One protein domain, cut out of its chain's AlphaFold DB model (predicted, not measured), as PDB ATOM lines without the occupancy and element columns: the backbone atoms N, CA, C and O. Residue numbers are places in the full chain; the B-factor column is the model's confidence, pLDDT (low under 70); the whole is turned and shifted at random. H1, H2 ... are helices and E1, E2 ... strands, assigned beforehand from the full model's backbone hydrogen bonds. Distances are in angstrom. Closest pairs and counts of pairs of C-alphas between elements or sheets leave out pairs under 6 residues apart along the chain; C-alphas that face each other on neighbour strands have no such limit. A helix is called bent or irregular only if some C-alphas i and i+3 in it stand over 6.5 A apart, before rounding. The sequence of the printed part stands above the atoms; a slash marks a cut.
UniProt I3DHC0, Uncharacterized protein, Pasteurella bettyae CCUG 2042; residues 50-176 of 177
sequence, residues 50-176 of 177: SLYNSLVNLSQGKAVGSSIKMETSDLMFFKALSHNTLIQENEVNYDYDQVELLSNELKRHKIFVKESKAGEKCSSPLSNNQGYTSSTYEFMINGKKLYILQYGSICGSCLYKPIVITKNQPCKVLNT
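What this domain is: This is residues 50 to 176 of the 177 residues of an uncharacterized protein of Pasteurella bettyae CCUG 2042 (UniProt I3DHC0). A single strongly twisted sheet of five antiparallel strands makes the core, with the long hairpin E3 and E4 as its longest part. H1 and H2 cover one face and the short helices H3 and H4 pack on the other, which gives three layers, helices on both faces of a sheet. The printed part has 127 residues with four named helices and five named strands, along the chain H1 E1 E2 H2 H3 E3 E4 E5 H4; the sheet's order is E1 E2 E5 E4 E3, and the class is mixed, helices and strands. The whole is compact, with a radius of gyration of the C-alphas of 13.6 A, and rounded, spanning 36 by 28 by 26 A.

Where its parts are: Start in the sheet at C-alpha 132, (-17.907, 28.579, -5.871), where E3 begins; it runs over residues 132 to 141, 25.5 A, and bends by 64 degrees at residue 135. E4, residues 144 to 152, is 25.6 A long. E5 is residues 163 to 166, E2 residues 85 to 88, and E1 residues 77 to 82. Find H1, residues 51 to 60, from C-alpha 51 at (-6.131, 14.636, 11.135), 14.3 A long. H2, residues 98 to 108, measures 16.2 A. H3 is residues 117 to 122, and H4, residues 170 to 174, ends at C-alpha 174, (-16.961, 21.284, -6.718).

How they stand to each other: E3, E4 and E5 form a meander, each strand the antiparallel neighbour of the one before; look for N 137 and O 148 at 2.8 A, and N 149 and O 164 at 2.8 A. E2 and E5 are antiparallel neighbours, with N 86 and O 165 within hydrogen-bond range at 2.8 A, and the hairpin of E1 and E2 has N 79 and O 87 within hydrogen-bond range at 2.9 A. H1 is on the sheet; its closest C-alphas to E4 are Ser 59 and Lys 144, 6.0 A. H2 is on the sheet at a height of 9.6 A, only just over E4, with 3 of its C-alphas falling on that strand. On the opposite face from H2, H3 lies over E3 at a height of 7.7 A, with the C-alphas of Gly 119 and Thr 136 closest at 5.5 A. H4, on the same face as H3, touches it, the C-alphas of Gly 119 and Pro 170 being closest at 5.3 A. Every O i to N i+4 pair is within hydrogen-bond range in H1 and H4, 6 of 7 in H2 and 0 of 2 in H3, which has 2 of 3 O i to N i+3 pairs within range; H3 is irregular, C-alphas 118 and 121 being 7.5 A apart.

The domain as a whole: The two C-alphas farthest apart are those of Gly 143 and Ser 157, 40.5 A. The printed part has no cut, and the link from H1 to E1, 16 residues, is long. Look for pLDDT under 70 at residues 93 to 95, 124 to 134, 153 to 160 and 175 to 176.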
ATOM      1  N   SER A  50      -6.793  10.610  13.852       86.31
ATOM      2  CA  SER A  50      -6.129  11.920  13.864       86.31
ATOM      3  C   SER A  50      -6.152  12.571  12.476       86.31
ATOM      4  O   SER A  50      -6.154  11.862  11.457       86.31
ATOM      5  N   LEU A  51      -6.150  13.907  12.405       91.88
ATOM      6  CA  LEU A  51      -6.131  14.636  11.135       91.88
ATOM      7  C   LEU A  51      -4.907  14.261  10.301       91.88
ATOM      8  O   LEU A  51      -5.059  13.945   9.125       91.88
ATOM      9  N   TYR A  52      -3.707  14.221  10.884       92.31
ATOM     10  CA  TYR A  52      -2.499  13.907  10.119       92.31
ATOM     11  C   TYR A  52      -2.573  12.527   9.442       92.31
ATOM     12  O   TYR A  52      -2.351  12.415   8.235       92.31
ATOM     13  N   ASN A  53      -2.952  11.478  10.182       92.12
ATOM     14  CA  ASN A  53      -3.104  10.130   9.620       92.12
ATOM     15  C   ASN A  53      -4.188  10.100   8.539       92.12
ATOM     16  O   ASN A  53      -4.029   9.459   7.497       92.12
ATOM     17  N   SER A  54      -5.263  10.850   8.767       94.06
ATOM     18  CA  SER A  54      -6.358  10.993   7.817       94.06
ATOM     19  C   SER A  54      -5.895  11.626   6.506       94.06
ATOM     20  O   SER A  54      -6.223  11.125   5.435       94.06
ATOM     21  N   LEU A  55      -5.062  12.667   6.572       95.38
ATOM     22  CA  LEU A  55      -4.470  13.317   5.400       95.38
ATOM     23  C   LEU A  55      -3.466  12.416   4.675       95.38
ATOM     24  O   LEU A  55      -3.428  12.412   3.442       95.38
ATOM     25  N   VAL A  56      -2.685  11.613   5.405       94.69
ATOM     26  CA  VAL A  56      -1.808  10.602   4.795       94.69
ATOM     27  C   VAL A  56      -2.642   9.586   4.013       94.69
ATOM     28  O   VAL A  56      -2.357   9.351   2.836       94.69
ATOM     29  N   ASN A  57      -3.701   9.037   4.610       94.62
ATOM     30  CA  ASN A  57      -4.597   8.094   3.937       94.62
ATOM     31  C   ASN A  57      -5.294   8.725   2.726       94.62
ATOM     32  O   ASN A  57      -5.285   8.138   1.641       94.62
ATOM     33  N   LEU A  58      -5.797   9.953   2.871       95.19
ATOM     34  CA  LEU A  58      -6.405  10.737   1.795       95.19
ATOM     35  C   LEU A  58      -5.447  10.910   0.607       95.19
ATOM     36  O   LEU A  58      -5.816  10.689  -0.547       95.19
ATOM     37  N   SER A  59      -4.183  11.250   0.884       95.00
ATOM     38  CA  SER A  59      -3.144  11.429  -0.139       95.00
ATOM     39  C   SER A  59      -2.836  10.143  -0.915       95.00
ATOM     40  O   SER A  59      -2.435  10.188  -2.081       95.00
ATOM     41  N   GLN A  60      -3.075   8.991  -0.286       94.25
ATOM     42  CA  GLN A  60      -2.909   7.661  -0.867       94.25
ATOM     43  C   GLN A  60      -4.200   7.131  -1.511       94.25
ATOM     44  O   GLN A  60      -4.161   6.093  -2.163       94.25
ATOM     45  N   GLY A  61      -5.331   7.834  -1.380       91.88
ATOM     46  CA  GLY A  61      -6.634   7.347  -1.840       91.88
ATOM     47  C   GLY A  61      -7.176   6.174  -1.028       91.88
ATOM     48  O   GLY A  61      -7.822   5.301  -1.604       91.88
ATOM     49  N   LYS A  62      -6.865   6.115   0.268       92.19
ATOM     50  CA  LYS A  62      -7.308   5.064   1.192       92.19
ATOM     51  C   LYS A  62      -8.516   5.511   2.014       92.19
ATOM     52  O   LYS A  62      -8.872   6.688   2.031       92.19
ATOM     53  N   ALA A  63      -9.117   4.553   2.718       85.44
ATOM     54  CA  ALA A  63     -10.122   4.812   3.741       85.44
ATOM     55  C   ALA A  63      -9.621   5.827   4.775       85.44
ATOM     56  O   ALA A  63      -8.484   5.750   5.253       85.44
ATOM     57  N   VAL A  64     -10.492   6.774   5.100       89.25
ATOM     58  CA  VAL A  64     -10.279   7.790   6.127       89.25
ATOM     59  C   VAL A  64     -11.371   7.619   7.183       89.25
ATOM     60  O   VAL A  64     -12.442   7.108   6.854       89.25
ATOM     61  N   GLY A  65     -11.092   7.993   8.435       80.81
ATOM     62  CA  GLY A  65     -12.080   7.951   9.514       80.81
ATOM     63  C   GLY A  65     -13.343   8.748   9.184       80.81
ATOM     64  O   GLY A  65     -13.305   9.687   8.382       80.81
ATOM     65  N   SER A  66     -14.468   8.357   9.787       79.75
ATOM     66  CA  SER A  66     -15.764   8.986   9.515       79.75
ATOM     67  C   SER A  66     -15.877  10.362  10.170       79.75
ATOM     68  O   SER A  66     -16.406  11.280   9.547       79.75
ATOM     69  N   SER A  67     -15.280  10.528  11.355       86.88
ATOM     70  CA  SER A  67     -15.106  11.809  12.039       86.88
ATOM     71  C   SER A  67     -13.637  12.027  12.409       86.88
ATOM     72  O   SER A  67     -12.991  11.181  13.035       86.88
ATOM     73  N   ILE A  68     -13.099  13.167  11.982       91.44
ATOM     74  CA  ILE A  68     -11.684  13.521  12.044       91.44
ATOM     75  C   ILE A  68     -11.576  14.880  12.716       91.44
ATOM     76  O   ILE A  68     -12.195  15.852  12.290       91.44
ATOM     77  N   LYS A  69     -10.732  14.973  13.733       89.69
ATOM     78  CA  LYS A  69     -10.529  16.205  14.491       89.69
ATOM     79  C   LYS A  69      -9.093  16.680  14.358       89.69
ATOM     80  O   LYS A  69      -8.175  15.864  14.255       89.69
ATOM     81  N   MET A  70      -8.912  17.996  14.386       89.94
ATOM     82  CA  MET A  70      -7.586  18.589  14.520       89.94
ATOM     83  C   MET A  70      -6.975  18.247  15.883       89.94
ATOM     84  O   MET A  70      -7.664  18.208  16.903       89.94
ATOM     85  N   GLU A  71      -5.669  18.017  15.918       88.25
ATOM     86  CA  GLU A  71      -4.978  17.598  17.130       88.25
ATOM     87  C   GLU A  71      -4.891  18.720  18.181       88.25
ATOM     88  O   GLU A  71      -4.810  18.429  19.375       88.25
ATOM     89  N   THR A  72      -4.924  19.996  17.777       86.19
ATOM     90  CA  THR A  72      -4.728  21.142  18.690       86.19
ATOM     91  C   THR A  72      -5.930  22.036  18.888       86.19
ATOM     92  O   THR A  72      -5.870  22.974  19.687       86.19
ATOM     93  N   SER A  73      -7.013  21.785  18.163       83.44
ATOM     94  CA  SER A  73      -8.162  22.672  18.165       83.44
ATOM     95  C   SER A  73      -9.462  21.899  18.023       83.44
ATOM     96  O   SER A  73      -9.646  21.087  17.123       83.44
ATOM     97  N   ASP A  74     -10.404  22.233  18.900       82.62
ATOM     98  CA  ASP A  74     -11.763  21.687  18.903       82.62
ATOM     99  C   ASP A  74     -12.706  22.490  17.992       82.62
ATOM    100  O   ASP A  74     -13.924  22.336  18.055       82.62
ATOM    101  N   LEU A  75     -12.161  23.419  17.198       84.88
ATOM    102  CA  LEU A  75     -12.963  24.331  16.389       84.88
ATOM    103  C   LEU A  75     -13.379  23.720  15.052       84.88
ATOM    104  O   LEU A  75     -14.413  24.128  14.541       84.88
ATOM    105  N   MET A  76     -12.619  22.778  14.483       88.12
ATOM    106  CA  MET A  76     -12.959  22.155  13.194       88.12
ATOM    107  C   MET A  76     -12.917  20.635  13.265       88.12
ATOM    108  O   MET A  76     -11.933  20.038  13.706       88.12
ATOM    109  N   PHE A  77     -13.987  20.044  12.749       90.00
ATOM    110  CA  PHE A  77     -14.177  18.624  12.527       90.00
ATOM    111  C   PHE A  77     -14.366  18.393  11.035       90.00
ATOM    112  O   PHE A  77     -15.015  19.179  10.341       90.00
ATOM    113  N   PHE A  78     -13.790  17.310  10.543       92.38
ATOM    114  CA  PHE A  78     -13.865  16.900   9.155       92.38
ATOM    115  C   PHE A  78     -14.499  15.521   9.066       92.38
ATOM    116  O   PHE A  78     -14.215  14.641   9.876       92.38
ATOM    117  N   LYS A  79     -15.288  15.314   8.018       91.06
ATOM    118  CA  LYS A  79     -15.800  14.002   7.635       91.06
ATOM    119  C   LYS A  79     -15.331  13.628   6.242       91.06
ATOM    120  O   LYS A  79     -15.126  14.491   5.380       91.06
ATOM    121  N   ALA A  80     -15.172  12.334   6.005       90.56
ATOM    122  CA  ALA A  80     -14.843  11.826   4.684       90.56
ATOM    123  C   ALA A  80     -16.080  11.834   3.774       90.56
ATOM    124  O   ALA A  80     -17.096  11.221   4.086       90.56
ATOM    125  N   LEU A  81     -15.980  12.496   2.621       88.06
ATOM    126  CA  LEU A  81     -16.961  12.363   1.534       88.06
ATOM    127  C   LEU A  81     -16.596  11.215   0.592       88.06
ATOM    128  O   LEU A  81     -17.452  10.591  -0.026       88.06
ATOM    129  N   SER A  82     -15.298  10.952   0.457       89.44
ATOM    130  CA  SER A  82     -14.750   9.814  -0.273       89.44
ATOM    131  C   SER A  82     -13.323   9.540   0.201       89.44
ATOM    132  O   SER A  82     -12.739  10.331   0.939       89.44
ATOM    133  N   HIS A  83     -12.696   8.493  -0.334       89.56
ATOM    134  CA  HIS A  83     -11.268   8.198  -0.133       89.56
ATOM    135  C   HIS A  83     -10.308   9.319  -0.583       89.56
ATOM    136  O   HIS A  83      -9.099   9.222  -0.388       89.56
ATOM    137  N   ASN A  84     -10.827  10.364  -1.236       92.19
ATOM    138  CA  ASN A  84     -10.058  11.427  -1.875       92.19
ATOM    139  C   ASN A  84     -10.461  12.829  -1.413       92.19
ATOM    140  O   ASN A  84      -9.832  13.797  -1.844       92.19
ATOM    141  N   THR A  85     -11.525  12.963  -0.614       92.81
ATOM    142  CA  THR A  85     -12.075  14.265  -0.221       92.81
ATOM    143  C   THR A  85     -12.626  14.238   1.201       92.81
ATOM    144  O   THR A  85     -13.441  13.381   1.536       92.81
ATOM    145  N   LEU A  86     -12.198  15.213   2.003       93.56
ATOM    146  CA  LEU A  86     -12.735  15.549   3.317       93.56
ATOM    147  C   LEU A  86     -13.478  16.878   3.232       93.56
ATOM    148  O   LEU A  86     -13.039  17.779   2.516       93.56
ATOM    149  N   ILE A  87     -14.555  17.012   3.994       91.44
ATOM    150  CA  ILE A  87     -15.276  18.272   4.161       91.44
ATOM    151  C   ILE A  87     -15.411  18.591   5.639       91.44
ATOM    152  O   ILE A  87     -15.603  17.694   6.460       91.44
ATOM    153  N   GLN A  88     -15.309  19.869   5.967       90.94
ATOM    154  CA  GLN A  88     -15.659  20.375   7.277       90.94
ATOM    155  C   GLN A  88     -17.124  20.048   7.589       90.94
ATOM    156  O   GLN A  88     -18.020  20.305   6.787       90.94
ATOM    157  N   GLU A  89     -17.354  19.440   8.746       86.25
ATOM    158  CA  GLU A  89     -18.674  18.973   9.161       86.25
ATOM    159  C   GLU A  89     -19.424  20.008   9.999       86.25
ATOM    160  O   GLU A  89     -20.647  20.098   9.920       86.25
ATOM    161  N   ASN A  90     -18.700  20.786  10.800       84.88
ATOM    162  CA  ASN A  90     -19.286  21.729  11.738       84.88
ATOM    163  C   ASN A  90     -19.198  23.174  11.236       84.88
ATOM    164  O   ASN A  90     -18.322  23.547  10.449       84.88
ATOM    165  N   GLU A  91     -20.084  24.028  11.737       80.25
ATOM    166  CA  GLU A  91     -19.955  25.465  11.529       80.25
ATOM    167  C   GLU A  91     -18.844  26.042  12.413       80.25
ATOM    168  O   GLU A  91     -18.706  25.699  13.590       80.25
ATOM    169  N   VAL A  92     -18.038  26.924  11.823       77.69
ATOM    170  CA  VAL A  92     -17.003  27.703  12.510       77.69
ATOM    171  C   VAL A  92     -17.405  29.165  12.395       77.69
ATOM    172  O   VAL A  92     -17.886  29.584  11.343       77.69
ATOM    173  N   ASN A  93     -17.206  29.943  13.461       69.94
ATOM    174  CA  ASN A  93     -17.518  31.371  13.447       69.94
ATOM    175  C   ASN A  93     -16.774  32.088  12.301       69.94
ATOM    176  O   ASN A  93     -15.569  31.896  12.127       69.94
ATOM    177  N   TYR A  94     -17.493  32.945  11.573       63.16
ATOM    178  CA  TYR A  94     -16.995  33.765  10.466       63.16
ATOM    179  C   TYR A  94     -15.822  34.680  10.835       63.16
ATOM    180  O   TYR A  94     -15.064  35.061   9.950       63.16
ATOM    181  N   ASP A  95     -15.645  34.997  12.121       69.88
ATOM    182  CA  ASP A  95     -14.521  35.812  12.599       69.88
ATOM    183  C   ASP A  95     -13.160  35.088  12.555       69.88
ATOM    184  O   ASP A  95     -12.126  35.723  12.758       69.88
ATOM    185  N   TYR A  96     -13.131  33.765  12.347       74.44
ATOM    186  CA  TYR A  96     -11.889  32.993  12.280       74.44
ATOM    187  C   TYR A  96     -11.452  32.744  10.839       74.44
ATOM    188  O   TYR A  96     -12.217  32.218  10.027       74.44
ATOM    189  N   ASP A  97     -10.173  33.000  10.555       86.12
ATOM    190  CA  ASP A  97      -9.540  32.472   9.351       86.12
ATOM    191  C   ASP A  97      -9.337  30.955   9.510       86.12
ATOM    192  O   ASP A  97      -8.407  30.461  10.153       86.12
ATOM    193  N   GLN A  98     -10.270  30.200   8.932       88.06
ATOM    194  CA  GLN A  98     -10.272  28.739   8.965       88.06
ATOM    195  C   GLN A  98      -9.028  28.145   8.282       88.06
ATOM    196  O   GLN A  98      -8.544  27.089   8.691       88.06
ATOM    197  N   VAL A  99      -8.474  28.822   7.269       91.62
ATOM    198  CA  VAL A  99      -7.262  28.357   6.584       91.62
ATOM    199  C   VAL A  99      -6.041  28.622   7.442       91.62
ATOM    200  O   VAL A  99      -5.180  27.748   7.521       91.62
ATOM    201  N   GLU A 100      -5.960  29.765   8.121       92.12
ATOM    202  CA  GLU A 100      -4.890  30.026   9.086       92.12
ATOM    203  C   GLU A 100      -4.900  28.985  10.211       92.12
ATOM    204  O   GLU A 100      -3.863  28.398  10.534       92.12
ATOM    205  N   LEU A 101      -6.081  28.688  10.760       91.50
ATOM    206  CA  LEU A 101      -6.246  27.680  11.803       91.50
ATOM    207  C   LEU A 101      -5.749  26.298  11.345       91.50
ATOM    208  O   LEU A 101      -4.929  25.683  12.029       91.50
ATOM    209  N   LEU A 102      -6.186  25.838  10.168       93.69
ATOM    210  CA  LEU A 102      -5.723  24.576   9.584       93.69
ATOM    211  C   LEU A 102      -4.221  24.612   9.261       93.69
ATOM    212  O   LEU A 102      -3.510  23.632   9.467       93.69
ATOM    213  N   SER A 103      -3.709  25.744   8.780       94.75
ATOM    214  CA  SER A 103      -2.290  25.915   8.451       94.75
ATOM    215  C   SER A 103      -1.404  25.809   9.691       94.75
ATOM    216  O   SER A 103      -0.331  25.211   9.624       94.75
ATOM    217  N   ASN A 104      -1.853  26.335  10.832       93.56
ATOM    218  CA  ASN A 104      -1.142  26.224  12.104       93.56
ATOM    219  C   ASN A 104      -1.091  24.776  12.617       93.56
ATOM    220  O   ASN A 104      -0.036  24.340  13.085       93.56
ATOM    221  N   GLU A 105      -2.179  24.017  12.463       93.00
ATOM    222  CA  GLU A 105      -2.212  22.574  12.747       93.00
ATOM    223  C   GLU A 105      -1.189  21.823  11.873       93.00
ATOM    224  O   GLU A 105      -0.302  21.126  12.371       93.00
ATOM    225  N   LEU A 106      -1.219  22.059  10.558       94.88
ATOM    226  CA  LEU A 106      -0.314  21.423   9.593       94.88
ATOM    227  C   LEU A 106       1.162  21.783   9.818       94.88
ATOM    228  O   LEU A 106       2.047  20.928   9.688       94.88
ATOM    229  N   LYS A 107       1.450  23.025  10.215       95.06
ATOM    230  CA  LYS A 107       2.814  23.506  10.468       95.06
ATOM    231  C   LYS A 107       3.512  22.723  11.580       95.06
ATOM    232  O   LYS A 107       4.723  22.514  11.502       95.06
ATOM    233  N   ARG A 108       2.769  22.217  12.571       90.81
ATOM    234  CA  ARG A 108       3.315  21.339  13.627       90.81
ATOM    235  C   ARG A 108       3.876  20.033  13.071       90.81
ATOM    236  O   ARG A 108       4.845  19.503  13.605       90.81
ATOM    237  N   HIS A 109       3.320  19.567  11.958       91.38
ATOM    238  CA  HIS A 109       3.786  18.401  11.215       91.38
ATOM    239  C   HIS A 109       4.788  18.759  10.105       91.38
ATOM    240  O   HIS A 109       5.052  17.939   9.227       91.38
ATOM    241  N   LYS A 110       5.368  19.971  10.136       94.50
ATOM    242  CA  LYS A 110       6.285  20.505   9.110       94.50
ATOM    243  C   LYS A 110       5.662  20.550   7.707       94.50
ATOM    244  O   LYS A 110       6.376  20.479   6.707       94.50
ATOM    245  N   ILE A 111       4.338  20.674   7.633       96.06
ATOM    246  CA  ILE A 111       3.599  20.849   6.385       96.06
ATOM    247  C   ILE A 111       3.302  22.336   6.217       96.06
ATOM    248  O   ILE A 111       2.736  22.972   7.103       96.06
ATOM    249  N   PHE A 112       3.677  22.884   5.065       96.06
ATOM    250  CA  PHE A 112       3.464  24.290   4.743       96.06
ATOM    251  C   PHE A 112       2.360  24.427   3.702       96.06
ATOM    252  O   PHE A 112       2.405  23.797   2.643       96.06
ATOM    253  N   VAL A 113       1.380  25.265   4.026       97.25
ATOM    254  CA  VAL A 113       0.274  25.637   3.146       97.25
ATOM    255  C   VAL A 113       0.662  26.901   2.389       97.25
ATOM    256  O   VAL A 113       1.227  27.828   2.966       97.25
ATOM    257  N   LYS A 114       0.361  26.942   1.091       96.44
ATOM    258  CA  LYS A 114       0.521  28.137   0.257       96.44
ATOM    259  C   LYS A 114      -0.685  28.315  -0.649       96.44
ATOM    260  O   LYS A 114      -1.337  27.339  -1.012       96.44
ATOM    261  N   GLU A 115      -0.955  29.548  -1.046       94.94
ATOM    262  CA  GLU A 115      -2.008  29.844  -2.013       94.94
ATOM    263  C   GLU A 115      -1.718  29.177  -3.371       94.94
ATOM    264  O   GLU A 115      -0.564  29.004  -3.778       94.94
ATOM    265  N   SER A 116      -2.775  28.756  -4.065       93.25
ATOM    266  CA  SER A 116      -2.694  28.042  -5.336       93.25
ATOM    267  C   SER A 116      -3.715  28.572  -6.331       93.25
ATOM    268  O   SER A 116      -4.897  28.716  -6.035       93.25
ATOM    269  N   LYS A 117      -3.272  28.753  -7.577       91.38
ATOM    270  CA  LYS A 117      -4.135  29.145  -8.703       91.38
ATOM    271  C   LYS A 117      -4.950  27.983  -9.285       91.38
ATOM    272  O   LYS A 117      -5.683  28.159 -10.252       91.38
ATOM    273  N   ALA A 118      -4.838  26.777  -8.722       88.56
ATOM    274  CA  ALA A 118      -5.496  25.584  -9.256       88.56
ATOM    275  C   ALA A 118      -7.039  25.669  -9.255       88.56
ATOM    276  O   ALA A 118      -7.678  25.008 -10.073       88.56
ATOM    277  N   GLY A 119      -7.632  26.476  -8.367       83.44
ATOM    278  CA  GLY A 119      -9.082  26.699  -8.297       83.44
ATOM    279  C   GLY A 119      -9.587  27.947  -9.024       83.44
ATOM    280  O   GLY A 119     -10.791  28.167  -9.077       83.44
ATOM    281  N   GLU A 120      -8.711  28.756  -9.628       84.31
ATOM    282  CA  GLU A 120      -9.086  30.054 -10.217       84.31
ATOM    283  C   GLU A 120     -10.185  29.914 -11.285       84.31
ATOM    284  O   GLU A 120     -11.134  30.695 -11.322       84.31
ATOM    285  N   LYS A 121     -10.138  28.844 -12.089       80.88
ATOM    286  CA  LYS A 121     -11.138  28.556 -13.133       80.88
ATOM    287  C   LYS A 121     -12.535  28.229 -12.589       80.88
ATOM    288  O   LYS A 121     -13.511  28.364 -13.320       80.88
ATOM    289  N   CYS A 122     -12.641  27.801 -11.335       78.38
ATOM    290  CA  CYS A 122     -13.895  27.439 -10.666       78.38
ATOM    291  C   CYS A 122     -14.251  28.376  -9.498       78.38
ATOM    292  O   CYS A 122     -15.107  28.065  -8.671       78.38
ATOM    293  N   SER A 123     -13.629  29.556  -9.467       70.94
ATOM    294  CA  SER A 123     -13.903  30.614  -8.489       70.94
ATOM    295  C   SER A 123     -15.234  31.339  -8.701       70.94
ATOM    296  O   SER A 123     -15.690  32.058  -7.815       70.94
ATOM    297  N   SER A 124     -15.880  31.136  -9.852       67.31
ATOM    298  CA  SER A 124     -17.165  31.742 -10.189       67.31
ATOM    299  C   SER A 124     -18.276  30.690 -10.232       67.31
ATOM    300  O   SER A 124     -18.073  29.612 -10.795       67.31
ATOM    301  N   PRO A 125     -19.482  31.004  -9.731       58.75
ATOM    302  CA  PRO A 125     -20.652  30.143  -9.899       58.75
ATOM    303  C   PRO A 125     -21.138  30.052 -11.354       58.75
ATOM    304  O   PRO A 125     -22.011  29.256 -11.666       58.75
ATOM    305  N   LEU A 126     -20.577  30.846 -12.276       58.56
ATOM    306  CA  LEU A 126     -20.831  30.694 -13.713       58.56
ATOM    307  C   LEU A 126     -20.037  29.535 -14.333       58.56
ATOM    308  O   LEU A 126     -20.359  29.101 -15.435       58.56
ATOM    309  N   SER A 127     -18.988  29.048 -13.660       55.91
ATOM    310  CA  SER A 127     -18.128  27.973 -14.165       55.91
ATOM    311  C   SER A 127     -18.366  26.612 -13.507       55.91
ATOM    312  O   SER A 127     -17.735  25.634 -13.910       55.91
ATOM    313  N   ASN A 128     -19.280  26.517 -12.537       54.31
ATOM    314  CA  ASN A 128     -19.759  25.250 -11.990       54.31
ATOM    315  C   ASN A 128     -21.207  25.392 -11.474       54.31
ATOM    316  O   ASN A 128     -21.612  26.464 -11.044       54.31
ATOM    317  N   ASN A 129     -21.991  24.315 -11.524       54.50
ATOM    318  CA  ASN A 129     -23.445  24.389 -11.334       54.50
ATOM    319  C   ASN A 129     -23.906  24.417  -9.859       54.50
ATOM    320  O   ASN A 129     -25.108  24.528  -9.625       54.50
ATOM    321  N   GLN A 130     -23.005  24.243  -8.878       56.47
ATOM    322  CA  GLN A 130     -23.385  23.899  -7.492       56.47
ATOM    323  C   GLN A 130     -22.650  24.689  -6.386       56.47
ATOM    324  O   GLN A 130     -23.014  24.583  -5.216       56.47
ATOM    325  N   GLY A 131     -21.681  25.549  -6.713       62.09
ATOM    326  CA  GLY A 131     -21.095  26.480  -5.744       62.09
ATOM    327  C   GLY A 131     -19.973  27.347  -6.307       62.09
ATOM    328  O   GLY A 131     -19.885  27.608  -7.502       62.09
ATOM    329  N   TYR A 132     -19.105  27.856  -5.443       64.25
ATOM    330  CA  TYR A 132     -17.907  28.579  -5.871       64.25
ATOM    331  C   TYR A 132     -16.769  28.350  -4.881       64.25
ATOM    332  O   TYR A 132     -17.001  28.106  -3.699       64.25
ATOM    333  N   THR A 133     -15.523  28.431  -5.344       64.44
ATOM    334  CA  THR A 133     -14.376  28.537  -4.430       64.44
ATOM    335  C   THR A 133     -14.036  29.994  -4.200       64.44
ATOM    336  O   THR A 133     -13.762  30.704  -5.166       64.44
ATOM    337  N   SER A 134     -13.972  30.441  -2.946       68.75
ATOM    338  CA  SER A 134     -13.455  31.779  -2.645       68.75
ATOM    339  C   SER A 134     -11.932  31.842  -2.704       68.75
ATOM    340  O   SER A 134     -11.374  32.885  -3.021       68.75
ATOM    341  N   SER A 135     -11.254  30.734  -2.409       86.25
ATOM    342  CA  SER A 135      -9.795  30.634  -2.443       86.25
ATOM    343  C   SER A 135      -9.367  29.167  -2.531       86.25
ATOM    344  O   SER A 135     -10.133  28.242  -2.236       86.25
ATOM    345  N   THR A 136      -8.141  28.936  -2.996       92.88
ATOM    346  CA  THR A 136      -7.544  27.601  -3.079       92.88
ATOM    347  C   THR A 136      -6.118  27.656  -2.569       92.88
ATOM    348  O   THR A 136      -5.341  28.528  -2.943       92.88
ATOM    349  N   TYR A 137      -5.762  26.677  -1.749       95.81
ATOM    350  CA  TYR A 137      -4.415  26.490  -1.238       95.81
ATOM    351  C   TYR A 137      -3.929  25.092  -1.590       95.81
ATOM    352  O   TYR A 137      -4.718  24.185  -1.856       95.81
ATOM    353  N   GLU A 138      -2.618  24.911  -1.599       96.88
ATOM    354  CA  GLU A 138      -1.987  23.614  -1.781       96.88
ATOM    355  C   GLU A 138      -0.934  23.366  -0.708       96.88
ATOM    356  O   GLU A 138      -0.285  24.286  -0.207       96.88
ATOM    357  N   PHE A 139      -0.747  22.093  -0.384       97.44
ATOM    358  CA  PHE A 139       0.325  21.633   0.484       97.44
ATOM    359  C   PHE A 139       0.805  20.252   0.042       97.44
ATOM    360  O   PHE A 139       0.138  19.546  -0.722       97.44
ATOM    361  N   MET A 140       1.991  19.875   0.510       97.12
ATOM    362  CA  MET A 140       2.595  18.576   0.232       97.12
ATOM    363  C   MET A 140       2.607  17.734   1.503       97.12
ATOM    364  O   MET A 140       3.081  18.188   2.541       97.12
ATOM    365  N   ILE A 141       2.146  16.491   1.406       94.88
ATOM    366  CA  ILE A 141       2.267  15.483   2.459       94.88
ATOM    367  C   ILE A 141       2.812  14.198   1.841       94.88
ATOM    368  O   ILE A 141       2.300  13.724   0.830       94.88
ATOM    369  N   ASN A 142       3.904  13.661   2.390       91.38
ATOM    370  CA  ASN A 142       4.567  12.449   1.884       91.38
ATOM    371  C   ASN A 142       4.801  12.451   0.356       91.38
ATOM    372  O   ASN A 142       4.554  11.462  -0.333       91.38
ATOM    373  N   GLY A 143       5.229  13.592  -0.197       93.00
ATOM    374  CA  GLY A 143       5.480  13.752  -1.637       93.00
ATOM    375  C   GLY A 143       4.223  13.809  -2.516       93.00
ATOM    376  O   GLY A 143       4.335  13.867  -3.740       93.00
ATOM    377  N   LYS A 144       3.023  13.820  -1.928       96.31
ATOM    378  CA  LYS A 144       1.744  13.975  -2.628       96.31
ATOM    379  C   LYS A 144       1.168  15.363  -2.375       96.31
ATOM    380  O   LYS A 144       1.195  15.860  -1.252       96.31
ATOM    381  N   LYS A 145       0.641  15.977  -3.434       96.38
ATOM    382  CA  LYS A 145      -0.042  17.269  -3.359       96.38
ATOM    383  C   LYS A 145      -1.494  17.068  -2.935       96.38
ATOM    384  O   LYS A 145      -2.182  16.226  -3.509       96.38
ATOM    385  N   LEU A 146      -1.941  17.873  -1.981       97.44
ATOM    386  CA  LEU A 146      -3.343  18.043  -1.619       97.44
ATOM    387  C   LEU A 146      -3.736  19.514  -1.779       97.44
ATOM    388  O   LEU A 146      -2.882  20.405  -1.785       97.44
ATOM    389  N   TYR A 147      -5.036  19.746  -1.896       96.38
ATOM    390  CA  TYR A 147      -5.646  21.061  -2.016       96.38
ATOM    391  C   TYR A 147      -6.572  21.327  -0.836       96.38
ATOM    392  O   TYR A 147      -7.257  20.417  -0.370       96.38
ATOM    393  N   ILE A 148      -6.602  22.581  -0.393       95.69
ATOM    394  CA  ILE A 148      -7.581  23.118   0.553       95.69
ATOM    395  C   ILE A 148      -8.432  24.106  -0.232       95.69
ATOM    396  O   ILE A 148      -7.898  25.036  -0.836       95.69
ATOM    397  N   LEU A 149      -9.742  23.899  -0.242       92.00
ATOM    398  CA  LEU A 149     -10.699  24.783  -0.890       92.00
ATOM    399  C   LEU A 149     -11.527  25.456   0.196       92.00
ATOM    400  O   LEU A 149     -12.134  24.761   1.010       92.00
ATOM    401  N   GLN A 150     -11.589  26.785   0.184       87.81
ATOM    402  CA  GLN A 150     -12.702  27.479   0.826       87.81
ATOM    403  C   GLN A 150     -13.860  27.458  -0.168       87.81
ATOM    404  O   GLN A 150     -13.868  28.204  -1.151       87.81
ATOM    405  N   TYR A 151     -14.788  26.534   0.047       77.12
ATOM    406  CA  TYR A 151     -15.993  26.396  -0.761       77.12
ATOM    407  C   TYR A 151     -17.084  27.290  -0.184       77.12
ATOM    408  O   TYR A 151     -17.196  27.376   1.029       77.12
ATOM    409  N   GLY A 152     -17.891  27.932  -1.023       71.19
ATOM    410  CA  GLY A 152     -19.128  28.595  -0.627       71.19
ATOM    411  C   GLY A 152     -20.311  28.031  -1.407       71.19
ATOM    412  O   GLY A 152     -20.230  27.850  -2.624       71.19
ATOM    413  N   SER A 153     -21.421  27.791  -0.709       61.22
ATOM    414  CA  SER A 153     -22.711  27.521  -1.347       61.22
ATOM    415  C   SER A 153     -23.444  28.839  -1.607       61.22
ATOM    416  O   SER A 153     -23.354  29.778  -0.812       61.22
ATOM    417  N   ILE A 154     -24.169  28.932  -2.723       55.75
ATOM    418  CA  ILE A 154     -25.076  30.056  -2.967       55.75
ATOM    419  C   ILE A 154     -26.390  29.739  -2.251       55.75
ATOM    420  O   ILE A 154     -27.279  29.114  -2.823       55.75
ATOM    421  N   CYS A 155     -26.538  30.181  -1.005       55.81
ATOM    422  CA  CYS A 155     -27.854  30.310  -0.387       55.81
ATOM    423  C   CYS A 155     -28.131  31.789  -0.089       55.81
ATOM    424  O   CYS A 155     -27.233  32.547   0.277       55.81
ATOM    425  N   GLY A 156     -29.374  32.227  -0.312       50.62
ATOM    426  CA  GLY A 156     -29.750  33.648  -0.368       50.62
ATOM    427  C   GLY A 156     -29.536  34.465   0.916       50.62
ATOM    428  O   GLY A 156     -29.756  35.672   0.886       50.62
ATOM    429  N   SER A 157     -29.126  33.847   2.029       46.34
ATOM    430  CA  SER A 157     -28.957  34.524   3.323       46.34
ATOM    431  C   SER A 157     -27.877  33.947   4.253       46.34
ATOM    432  O   SER A 157     -27.771  34.416   5.387       46.34
ATOM    433  N   CYS A 158     -27.048  32.977   3.837       53.62
ATOM    434  CA  CYS A 158     -25.986  32.441   4.704       53.62
ATOM    435  C   CYS A 158     -24.661  32.291   3.946       53.62
ATOM    436  O   CYS A 158     -24.577  31.617   2.926       53.62
ATOM    437  N   LEU A 159     -23.591  32.897   4.461       54.53
ATOM    438  CA  LEU A 159     -22.247  32.762   3.895       54.53
ATOM    439  C   LEU A 159     -21.514  31.547   4.473       54.53
ATOM    440  O   LEU A 159     -20.347  31.676   4.816       54.53
ATOM    441  N   TYR A 160     -22.141  30.371   4.593       64.75
ATOM    442  CA  TYR A 160     -21.410  29.202   5.094       64.75
ATOM    443  C   TYR A 160     -20.338  28.788   4.081       64.75
ATOM    444  O   TYR A 160     -20.650  28.403   2.948       64.75
ATOM    445  N   LYS A 161     -19.070  28.913   4.488       76.06
ATOM    446  CA  LYS A 161     -17.906  28.612   3.654       76.06
ATOM    447  C   LYS A 161     -17.069  27.471   4.240       76.06
ATOM    448  O   LYS A 161     -16.067  27.761   4.894       76.06
ATOM    449  N   PRO A 162     -17.479  26.200   4.095       85.00
ATOM    450  CA  PRO A 162     -16.732  25.090   4.669       85.00
ATOM    451  C   PRO A 162     -15.389  24.885   3.967       85.00
ATOM    452  O   PRO A 162     -15.233  25.105   2.760       85.00
ATOM    453  N   ILE A 163     -14.425  24.374   4.728       91.62
ATOM    454  CA  ILE A 163     -13.162  23.885   4.190       91.62
ATOM    455  C   ILE A 163     -13.334  22.489   3.591       91.62
ATOM    456  O   ILE A 163     -13.837  21.566   4.231       91.62
ATOM    457  N   VAL A 164     -12.833  22.313   2.372       92.88
ATOM    458  CA  VAL A 164     -12.721  21.016   1.700       92.88
ATOM    459  C   VAL A 164     -11.248  20.691   1.510       92.88
ATOM    460  O   VAL A 164     -10.503  21.498   0.959       92.88
ATOM    461  N   ILE A 165     -10.821  19.497   1.916       95.50
ATOM    462  CA  ILE A 165      -9.462  19.003   1.674       95.50
ATOM    463  C   ILE A 165      -9.534  17.862   0.671       95.50
ATOM    464  O   ILE A 165     -10.290  16.911   0.854       95.50
ATOM    465  N   THR A 166      -8.759  17.928  -0.406       94.69
ATOM    466  CA  THR A 166      -8.889  16.963  -1.499       94.69
ATOM    467  C   THR A 166      -7.578  16.684  -2.209       94.69
ATOM    468  O   THR A 166      -6.717  17.552  -2.329       94.69
ATOM    469  N   LYS A 167      -7.426  15.458  -2.718       94.31
ATOM    470  CA  LYS A 167      -6.315  15.107  -3.620       94.31
ATOM    471  C   LYS A 167      -6.625  15.404  -5.087       94.31
ATOM    472  O   LYS A 167      -5.729  15.417  -5.927       94.31
ATOM    473  N   ASN A 168      -7.908  15.555  -5.411       91.81
ATOM    474  CA  ASN A 168      -8.357  15.779  -6.775       91.81
ATOM    475  C   ASN A 168      -8.169  17.246  -7.160       91.81
ATOM    476  O   ASN A 168      -8.084  18.124  -6.308       91.81
ATOM    477  N   GLN A 169      -8.153  17.512  -8.465       88.69
ATOM    478  CA  GLN A 169      -8.150  18.886  -8.960       88.69
ATOM    479  C   GLN A 169      -9.371  19.654  -8.416       88.69
ATOM    480  O   GLN A 169     -10.480  19.111  -8.501       88.69
ATOM    481  N   PRO A 170      -9.195  20.894  -7.915       87.31
ATOM    482  CA  PRO A 170     -10.243  21.675  -7.251       87.31
ATOM    483  C   PRO A 170     -11.587  21.672  -7.985       87.31
ATOM    484  O   PRO A 170     -12.609  21.284  -7.425       87.31
ATOM    485  N   CYS A 171     -11.578  21.983  -9.282       83.50
ATOM    486  CA  CYS A 171     -12.808  22.129 -10.058       83.50
ATOM    487  C   CYS A 171     -13.576  20.817 -10.273       83.50
ATOM    488  O   CYS A 171     -14.781  20.843 -10.488       83.50
ATOM    489  N   LYS A 172     -12.908  19.657 -10.186       83.19
ATOM    490  CA  LYS A 172     -13.584  18.355 -10.288       83.19
ATOM    491  C   LYS A 172     -14.425  18.061  -9.047       83.19
ATOM    492  O   LYS A 172     -15.442  17.390  -9.154       83.19
ATOM    493  N   VAL A 173     -13.976  18.538  -7.889       81.75
ATOM    494  CA  VAL A 173     -14.600  18.256  -6.591       81.75
ATOM    495  C   VAL A 173     -15.852  19.103  -6.404       81.75
ATOM    496  O   VAL A 173     -16.864  18.587  -5.959       81.75
ATOM    497  N   LEU A 174     -15.822  20.363  -6.833       74.38
ATOM    498  CA  LEU A 174     -16.961  21.284  -6.718       74.38
ATOM    499  C   LEU A 174     -18.197  20.842  -7.505       74.38
ATOM    500  O   LEU A 174     -19.303  21.181  -7.129       74.38
ATOM    501  N   ASN A 175     -18.016  20.067  -8.576       66.19
ATOM    502  CA  ASN A 175     -19.131  19.493  -9.338       66.19
ATOM    503  C   ASN A 175     -19.792  18.292  -8.640       66.19
ATOM    504  O   ASN A 175     -20.739  17.725  -9.176       66.19
ATOM    505  N   THR A 176     -19.217  17.830  -7.529       69.75
ATOM    506  CA  THR A 176     -19.656  16.635  -6.793       69.75
ATOM    507  C   THR A 176     -20.075  16.936  -5.355       69.75
ATOM    508  O   THR A 176     -20.445  16.005  -4.642       69.75
TER     509      THR A 176